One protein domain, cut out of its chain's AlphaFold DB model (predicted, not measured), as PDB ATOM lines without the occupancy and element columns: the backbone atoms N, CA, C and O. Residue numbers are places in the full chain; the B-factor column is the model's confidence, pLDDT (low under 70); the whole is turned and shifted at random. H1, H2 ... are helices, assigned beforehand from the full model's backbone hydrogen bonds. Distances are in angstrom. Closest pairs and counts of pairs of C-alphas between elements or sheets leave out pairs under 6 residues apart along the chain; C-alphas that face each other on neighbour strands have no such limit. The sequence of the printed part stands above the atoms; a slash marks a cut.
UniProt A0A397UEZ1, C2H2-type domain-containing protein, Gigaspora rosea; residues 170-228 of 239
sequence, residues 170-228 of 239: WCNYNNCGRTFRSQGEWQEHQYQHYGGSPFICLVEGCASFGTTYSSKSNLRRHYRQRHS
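AT A GLANCE: This is residues 170 to 228 of the 239 residues of the protein "C2H2-type domain-containing protein" of Gigaspora rosea (UniProt A0A397UEZ1). This domain has little regular structure: two short helices, H1 and H2, stand at opposite ends, and the long link of residues 194 to 215 fills the middle, folding back near Gly 205. Residues 170 to 182 make a loop at the H1 end. The printed part has 59 residues, with two named helices, H1 then H2, and no named strand; its class is all helix, though under half of the residues are in named elements. It is compact, with a radius of gyration of the C-alphas of 11.8 A, and spans 30 by 21 by 19 A.

IN THESE COORDINATES: H1, residues 183 to 193, begins at C-alpha 183 (230.510, 164.307, 191.119) and is 15.9 A long. H2, residues 216 to 226, is 15.2 A long and ends at C-alpha 226 (224.019, 160.712, 213.461).

HOW THE PARTS SIT: H1 and H2 are apart. In H2 every O i to N i+4 pair is within hydrogen-bond range; in H1, 5 of 7 are.

THE WHOLE: The C-alphas farthest apart, of Arg 181 and Gln 225, are 31.4 A apart. The printed part has no cut. The link from H1 to H2 is long, with 22 residues. Residues 195 to 198 and residue 228 have pLDDT under 70.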
ATOM      1  N   TRP A 170     224.026 159.194 190.553       80.56
ATOM      2  CA  TRP A 170     222.627 159.324 190.140       80.56
ATOM      3  C   TRP A 170     221.836 160.157 191.146       80.56
ATOM      4  O   TRP A 170     222.155 160.224 192.334       80.56
ATOM      5  N   CYS A 171     220.804 160.837 190.663       79.62
ATOM      6  CA  CYS A 171     219.944 161.660 191.492       79.62
ATOM      7  C   CYS A 171     218.924 160.801 192.249       79.62
ATOM      8  O   CYS A 171     218.134 160.100 191.621       79.62
ATOM      9  N   ASN A 172     218.910 160.906 193.582       72.81
ATOM     10  CA  ASN A 172     217.939 160.215 194.439       72.81
ATOM     11  C   ASN A 172     216.664 161.045 194.707       72.81
ATOM     12  O   ASN A 172     215.866 160.703 195.576       72.81
ATOM     13  N   TYR A 173     216.471 162.159 193.988       74.81
ATOM     14  CA  TYR A 173     215.278 162.992 194.122       74.81
ATOM     15  C   TYR A 173     214.085 162.377 193.388       74.81
ATOM     16  O   TYR A 173     214.220 161.848 192.278       74.81
ATOM     17  N   ASN A 174     212.908 162.488 194.005       75.88
ATOM     18  CA  ASN A 174     211.680 161.874 193.520       75.88
ATOM     19  C   ASN A 174     211.387 162.288 192.065       75.88
ATOM     20  O   ASN A 174     211.372 163.474 191.742       75.88
ATOM     21  N   ASN A 175     211.162 161.306 191.187       71.38
ATOM     22  CA  ASN A 175     210.917 161.493 189.747       71.38
ATOM     23  C   ASN A 175     212.034 162.197 188.944       71.38
ATOM     24  O   ASN A 175     211.773 162.677 187.843       71.38
ATOM     25  N   CYS A 176     213.277 162.274 189.441       82.44
ATOM     26  CA  CYS A 176     214.346 162.939 188.693       82.44
ATOM     27  C   CYS A 176     215.095 162.017 187.718       82.44
ATOM     28  O   CYS A 176     215.274 162.375 186.554       82.44
ATOM     29  N   GLY A 177     215.576 160.860 188.184       78.75
ATOM     30  CA  GLY A 177     216.228 159.840 187.348       78.75
ATOM     31  C   GLY A 177     217.504 160.270 186.602       78.75
ATOM     32  O   GLY A 177     218.009 159.506 185.784       78.75
ATOM     33  N   ARG A 178     218.042 161.476 186.846       76.38
ATOM     34  CA  ARG A 178     219.229 161.980 186.140       76.38
ATOM     35  C   ARG A 178     220.509 161.310 186.630       76.38
ATOM     36  O   ARG A 178     220.722 161.149 187.832       76.38
ATOM     37  N   THR A 179     221.384 160.985 185.688       81.81
ATOM     38  CA  THR A 179     222.694 160.376 185.932       81.81
ATOM     39  C   THR A 179     223.807 161.279 185.428       81.81
ATOM     40  O   THR A 179     223.701 161.849 184.344       81.81
ATOM     41  N   PHE A 180     224.902 161.355 186.174       82.88
ATOM     42  CA  PHE A 180     226.003 162.277 185.911       82.88
ATOM     43  C   PHE A 180     227.306 161.520 185.716       82.88
ATOM     44  O   PHE A 180     227.466 160.378 186.165       82.88
ATOM     45  N   ARG A 181     228.226 162.139 184.978       79.94
ATOM     46  CA  ARG A 181     229.554 161.572 184.716       79.94
ATOM     47  C   ARG A 181     230.566 162.049 185.751       79.94
ATOM     48  O   ARG A 181     231.513 161.323 186.043       79.94
ATOM     49  N   SER A 182     230.326 163.222 186.330       77.69
ATOM     50  CA  SER A 182     231.137 163.826 187.380       77.69
ATOM     51  C   SER A 182     230.346 164.022 188.676       77.69
ATOM     52  O   SER A 182     229.134 164.244 188.663       77.69
ATOM     53  N   GLN A 183     231.057 163.979 189.803       75.12
ATOM     54  CA  GLN A 183     230.510 164.307 191.119       75.12
ATOM     55  C   GLN A 183     230.064 165.774 191.202       75.12
ATOM     56  O   GLN A 183     229.031 166.053 191.802       75.12
ATOM     57  N   GLY A 184     230.802 166.693 190.567       75.00
ATOM     58  CA  GLY A 184     230.474 168.122 190.570       75.00
ATOM     59  C   GLY A 184     229.164 168.429 189.837       75.00
ATOM     60  O   GLY A 184     228.328 169.157 190.357       75.00
ATOM     61  N   GLU A 185     228.933 167.791 188.685       75.75
ATOM     62  CA  GLU A 185     227.679 167.926 187.923       75.75
ATOM     63  C   GLU A 185     226.480 167.368 188.704       75.75
ATOM     64  O   GLU A 185     225.395 167.948 188.708       75.75
ATOM     65  N   TRP A 186     226.673 166.235 189.390       85.44
ATOM     66  CA  TRP A 186     225.647 165.663 190.257       85.44
ATOM     67  C   TRP A 186     225.338 166.575 191.445       85.44
ATOM     68  O   TRP A 186     224.168 166.777 191.762       85.44
ATOM     69  N   GLN A 187     226.363 167.155 192.074       73.31
ATOM     70  CA  GLN A 187     226.189 168.113 193.163       73.31
ATOM     71  C   GLN A 187     225.412 169.332 192.691       73.31
ATOM     72  O   GLN A 187     224.370 169.609 193.275       73.31
ATOM     73  N   GLU A 188     225.856 169.996 191.617       75.38
ATOM     74  CA  GLU A 188     225.173 171.145 191.007       75.38
ATOM     75  C   GLU A 188     223.690 170.843 190.754       75.38
ATOM     76  O   GLU A 188     222.796 171.616 191.100       75.38
ATOM     77  N   HIS A 189     223.414 169.659 190.217       82.00
ATOM     78  CA  HIS A 189     222.056 169.213 189.985       82.00
ATOM     79  C   HIS A 189     221.235 169.034 191.275       82.00
ATOM     80  O   HIS A 189     220.056 169.389 191.297       82.00
ATOM     81  N   GLN A 190     221.827 168.517 192.356       75.25
ATOM     82  CA  GLN A 190     221.145 168.389 193.647       75.25
ATOM     83  C   GLN A 190     220.721 169.765 194.195       75.25
ATOM     84  O   GLN A 190     219.629 169.878 194.746       75.25
ATOM     85  N   TYR A 191     221.493 170.837 193.973       74.06
ATOM     86  CA  TYR A 191     221.096 172.188 194.409       74.06
ATOM     87  C   TYR A 191     219.747 172.637 193.848       74.06
ATOM     88  O   TYR A 191     219.009 173.344 194.536       74.06
ATOM     89  N   GLN A 192     219.407 172.221 192.625       74.81
ATOM     90  CA  GLN A 192     218.146 172.594 191.978       74.81
ATOM     91  C   GLN A 192     216.932 171.984 192.690       74.81
ATOM     92  O   GLN A 192     215.864 172.588 192.711       74.81
ATOM     93  N   HIS A 193     217.105 170.821 193.321       78.31
ATOM     94  CA  HIS A 193     216.043 170.141 194.064       78.31
ATOM     95  C   HIS A 193     215.814 170.719 195.453       78.31
ATOM     96  O   HIS A 193     214.683 170.775 195.930       78.31
ATOM     97  N   TYR A 194     216.891 171.150 196.103       71.19
ATOM     98  CA  TYR A 194     216.874 171.559 197.508       71.19
ATOM     99  C   TYR A 194     217.019 173.077 197.690       71.19
ATOM    100  O   TYR A 194     217.452 173.545 198.742       71.19
ATOM    101  N   GLY A 195     216.664 173.859 196.665       67.06
ATOM    102  CA  GLY A 195     216.553 175.316 196.765       67.06
ATOM    103  C   GLY A 195     217.883 176.043 196.980       67.06
ATOM    104  O   GLY A 195     217.916 177.059 197.667       67.06
ATOM    105  N   GLY A 196     218.982 175.528 196.418       64.38
ATOM    106  CA  GLY A 196     220.265 176.235 196.396       64.38
ATOM    107  C   GLY A 196     221.097 176.140 197.677       64.38
ATOM    108  O   GLY A 196     222.031 176.921 197.842       64.38
ATOM    109  N   SER A 197     220.811 175.198 198.584       62.44
ATOM    110  CA  SER A 197     221.637 175.015 199.785       62.44
ATOM    111  C   SER A 197     222.811 174.038 199.564       62.44
ATOM    112  O   SER A 197     222.572 172.883 199.214       62.44
ATOM    113  N   PRO A 198     224.063 174.445 199.852       65.50
ATOM    114  CA  PRO A 198     225.256 173.591 199.731       65.50
ATOM    115  C   PRO A 198     225.423 172.518 200.802       65.50
ATOM    116  O   PRO A 198     226.347 171.705 200.740       65.50
ATOM    117  N   PHE A 199     224.585 172.515 201.835       75.94
ATOM    118  CA  PHE A 199     224.817 171.676 203.003       75.94
ATOM    119  C   PHE A 199     223.606 170.786 203.240       75.94
ATOM    120  O   PHE A 199     222.653 171.203 203.882       75.94
ATOM    121  N   ILE A 200     223.639 169.558 202.726       75.19
ATOM    122  CA  ILE A 200     222.504 168.631 202.789       75.19
ATOM    123  C   ILE A 200     222.977 167.278 203.305       75.19
ATOM    124  O   ILE A 200     224.078 166.824 202.986       75.19
ATOM    125  N   CYS A 201     222.152 166.628 204.123       79.56
ATOM    126  CA  CYS A 201     222.379 165.239 204.498       79.56
ATOM    127  C   CYS A 201     221.745 164.301 203.465       79.56
ATOM    128  O   CYS A 201     220.531 164.315 203.283       79.56
ATOM    129  N   LEU A 202     222.560 163.469 202.817       75.50
ATOM    130  CA  LEU A 202     222.122 162.484 201.818       75.50
ATOM    131  C   LEU A 202     222.343 161.038 202.294       75.50
ATOM    132  O   LEU A 202     222.528 160.134 201.489       75.50
ATOM    133  N   VAL A 203     222.373 160.815 203.612       77.50
ATOM    134  CA  VAL A 203     222.523 159.463 204.167       77.50
ATOM    135  C   VAL A 203     221.182 158.753 204.171       77.50
ATOM    136  O   VAL A 203     220.260 159.165 204.876       77.50
ATOM    137  N   GLU A 204     221.103 157.669 203.409       71.69
ATOM    138  CA  GLU A 204     219.945 156.780 203.371       71.69
ATOM    139  C   GLU A 204     219.578 156.306 204.788       71.69
ATOM    140  O   GLU A 204     220.436 155.869 205.557       71.69
ATOM    141  N   GLY A 205     218.300 156.425 205.153       73.00
ATOM    142  CA  GLY A 205     217.809 156.086 206.496       73.00
ATOM    143  C   GLY A 205     218.042 157.163 207.566       73.00
ATOM    144  O   GLY A 205     217.693 156.961 208.728       73.00
ATOM    145  N   CYS A 206     218.592 158.330 207.212       79.44
ATOM    146  CA  CYS A 206     218.682 159.449 208.140       79.44
ATOM    147  C   CYS A 206     217.335 160.161 208.305       79.44
ATOM    148  O   CYS A 206     216.731 160.599 207.329       79.44
ATOM    149  N   ALA A 207     216.933 160.427 209.551       79.06
ATOM    150  CA  ALA A 207     215.765 161.261 209.851       79.06
ATOM    151  C   ALA A 207     215.862 162.702 209.300       79.06
ATOM    152  O   ALA A 207     214.855 163.389 209.197       79.06
ATOM    153  N   SER A 208     217.068 163.174 208.970       75.75
ATOM    154  CA  SER A 208     217.306 164.485 208.346       75.75
ATOM    155  C   SER A 208     217.768 164.362 206.890       75.75
ATOM    156  O   SER A 208     218.444 165.255 206.381       75.75
ATOM    157  N   PHE A 209     217.445 163.254 206.215       80.12
ATOM    158  CA  PHE A 209     217.721 163.091 204.790       80.12
ATOM    159  C   PHE A 209     217.059 164.210 203.973       80.12
ATOM    160  O   PHE A 209     215.913 164.579 204.219       80.12
ATOM    161  N   GLY A 210     217.799 164.794 203.031       72.31
ATOM    162  CA  GLY A 210     217.342 165.918 202.209       72.31
ATOM    163  C   GLY A 210     217.159 167.234 202.974       72.31
ATOM    164  O   GLY A 210     216.733 168.223 202.385       72.31
ATOM    165  N   THR A 211     217.484 167.281 204.271       77.19
ATOM    166  CA  THR A 211     217.407 168.519 205.057       77.19
ATOM    167  C   THR A 211     218.585 169.423 204.722       77.19
ATOM    168  O   THR A 211     219.742 168.994 204.771       77.19
ATOM    169  N   THR A 212     218.281 170.682 204.420       76.44
ATOM    170  CA  THR A 212     219.270 171.729 204.184       76.44
ATOM    171  C   THR A 212     219.755 172.313 205.512       76.44
ATOM    172  O   THR A 212     218.997 172.513 206.461       76.44
ATOM    173  N   TYR A 213     221.049 172.594 205.596       76.75
ATOM    174  CA  TYR A 213     221.678 173.262 206.724       76.75
ATOM    175  C   TYR A 213     222.154 174.636 206.275       76.75
ATOM    176  O   TYR A 213     222.705 174.805 205.194       76.75
ATOM    177  N   SER A 214     222.016 175.636 207.141       76.38
ATOM    178  CA  SER A 214     222.491 176.994 206.841       76.38
ATOM    179  C   SER A 214     224.021 177.106 206.837       76.38
ATOM    180  O   SER A 214     224.565 178.120 206.415       76.38
ATOM    181  N   SER A 215     224.740 176.096 207.346       77.00
ATOM    182  CA  SER A 215     226.201 176.122 207.439       77.00
ATOM    183  C   SER A 215     226.841 174.732 207.392       77.00
ATOM    184  O   SER A 215     226.288 173.740 207.881       77.00
ATOM    185  N   LYS A 216     228.086 174.690 206.900       77.56
ATOM    186  CA  LYS A 216     228.966 173.507 206.915       77.56
ATOM    187  C   LYS A 216     229.137 172.925 208.319       77.56
ATOM    188  O   LYS A 216     229.158 171.709 208.491       77.56
ATOM    189  N   SER A 217     229.247 173.788 209.329       79.38
ATOM    190  CA  SER A 217     229.411 173.391 210.731       79.38
ATOM    191  C   SER A 217     228.185 172.655 211.271       79.38
ATOM    192  O   SER A 217     228.335 171.672 211.998       79.38
ATOM    193  N   ASN A 218     226.980 173.074 210.872       80.81
ATOM    194  CA  ASN A 218     225.738 172.417 211.274       80.81
ATOM    195  C   ASN A 218     225.616 171.021 210.656       80.81
ATOM    196  O   ASN A 218     225.341 170.066 211.384       80.81
ATOM    197  N   LEU A 219     225.929 170.885 209.364       81.94
ATOM    198  CA  LEU A 219     225.982 169.581 208.698       81.94
ATOM    199  C   LEU A 219     227.062 168.681 209.315       81.94
ATOM    200  O   LEU A 219     226.808 167.516 209.594       81.94
ATOM    201  N   ARG A 220     228.252 169.221 209.607       82.12
ATOM    202  CA  ARG A 220     229.345 168.483 210.267       82.12
ATOM    203  C   ARG A 220     228.940 167.941 211.627       82.12
ATOM    204  O   ARG A 220     229.256 166.800 211.960       82.12
ATOM    205  N   ARG A 221     228.276 168.773 212.429       83.19
ATOM    206  CA  ARG A 221     227.769 168.381 213.745       83.19
ATOM    207  C   ARG A 221     226.719 167.285 213.607       83.19
ATOM    208  O   ARG A 221     226.825 166.281 214.302       83.19
ATOM    209  N   HIS A 222     225.776 167.448 212.682       84.12
ATOM    210  CA  HIS A 222     224.793 166.420 212.360       84.12
ATOM    211  C   HIS A 222     225.470 165.095 211.981       84.12
ATOM    212  O   HIS A 222     225.156 164.063 212.567       84.12
ATOM    213  N   TYR A 223     226.461 165.134 211.087       81.56
ATOM    214  CA  TYR A 223     227.172 163.945 210.621       81.56
ATOM    215  C   TYR A 223     227.918 163.223 211.741       81.56
ATOM    216  O   TYR A 223     227.832 162.010 211.874       81.56
ATOM    217  N   ARG A 224     228.583 163.969 212.626       82.94
ATOM    218  CA  ARG A 224     229.251 163.384 213.796       82.94
ATOM    219  C   ARG A 224     228.281 162.739 214.785       82.94
ATOM    220  O   ARG A 224     228.643 161.759 215.419       82.94
ATOM    221  N   GLN A 225     227.086 163.304 214.944       83.31
ATOM    222  CA  GLN A 225     226.097 162.827 215.913       83.31
ATOM    223  C   GLN A 225     225.244 161.673 215.385       83.31
ATOM    224  O   GLN A 225     224.791 160.851 216.173       83.31
ATOM    225  N   ARG A 226     224.971 161.646 214.077       79.75
ATOM    226  CA  ARG A 226     224.019 160.712 213.461       79.75
ATOM    227  C   ARG A 226     224.676 159.677 212.547       79.75
ATOM    228  O   ARG A 226     224.070 158.639 212.322       79.75
ATOM    229  N   HIS A 227     225.905 159.931 212.086       80.00
ATOM    230  CA  HIS A 227     226.621 159.131 211.078       80.00
ATOM    231  C   HIS A 227     228.062 158.811 211.501       80.00
ATOM    232  O   HIS A 227     228.944 158.681 210.659       80.00
ATOM    233  N   SER A 228     228.318 158.689 212.808       67.25
ATOM    234  CA  SER A 228     229.652 158.490 213.407       67.25
ATOM    235  C   SER A 228     230.464 157.322 212.823       67.25
ATOM    236  O   SER A 228     231.691 157.364 212.886       67.25
TER     237      SER A 228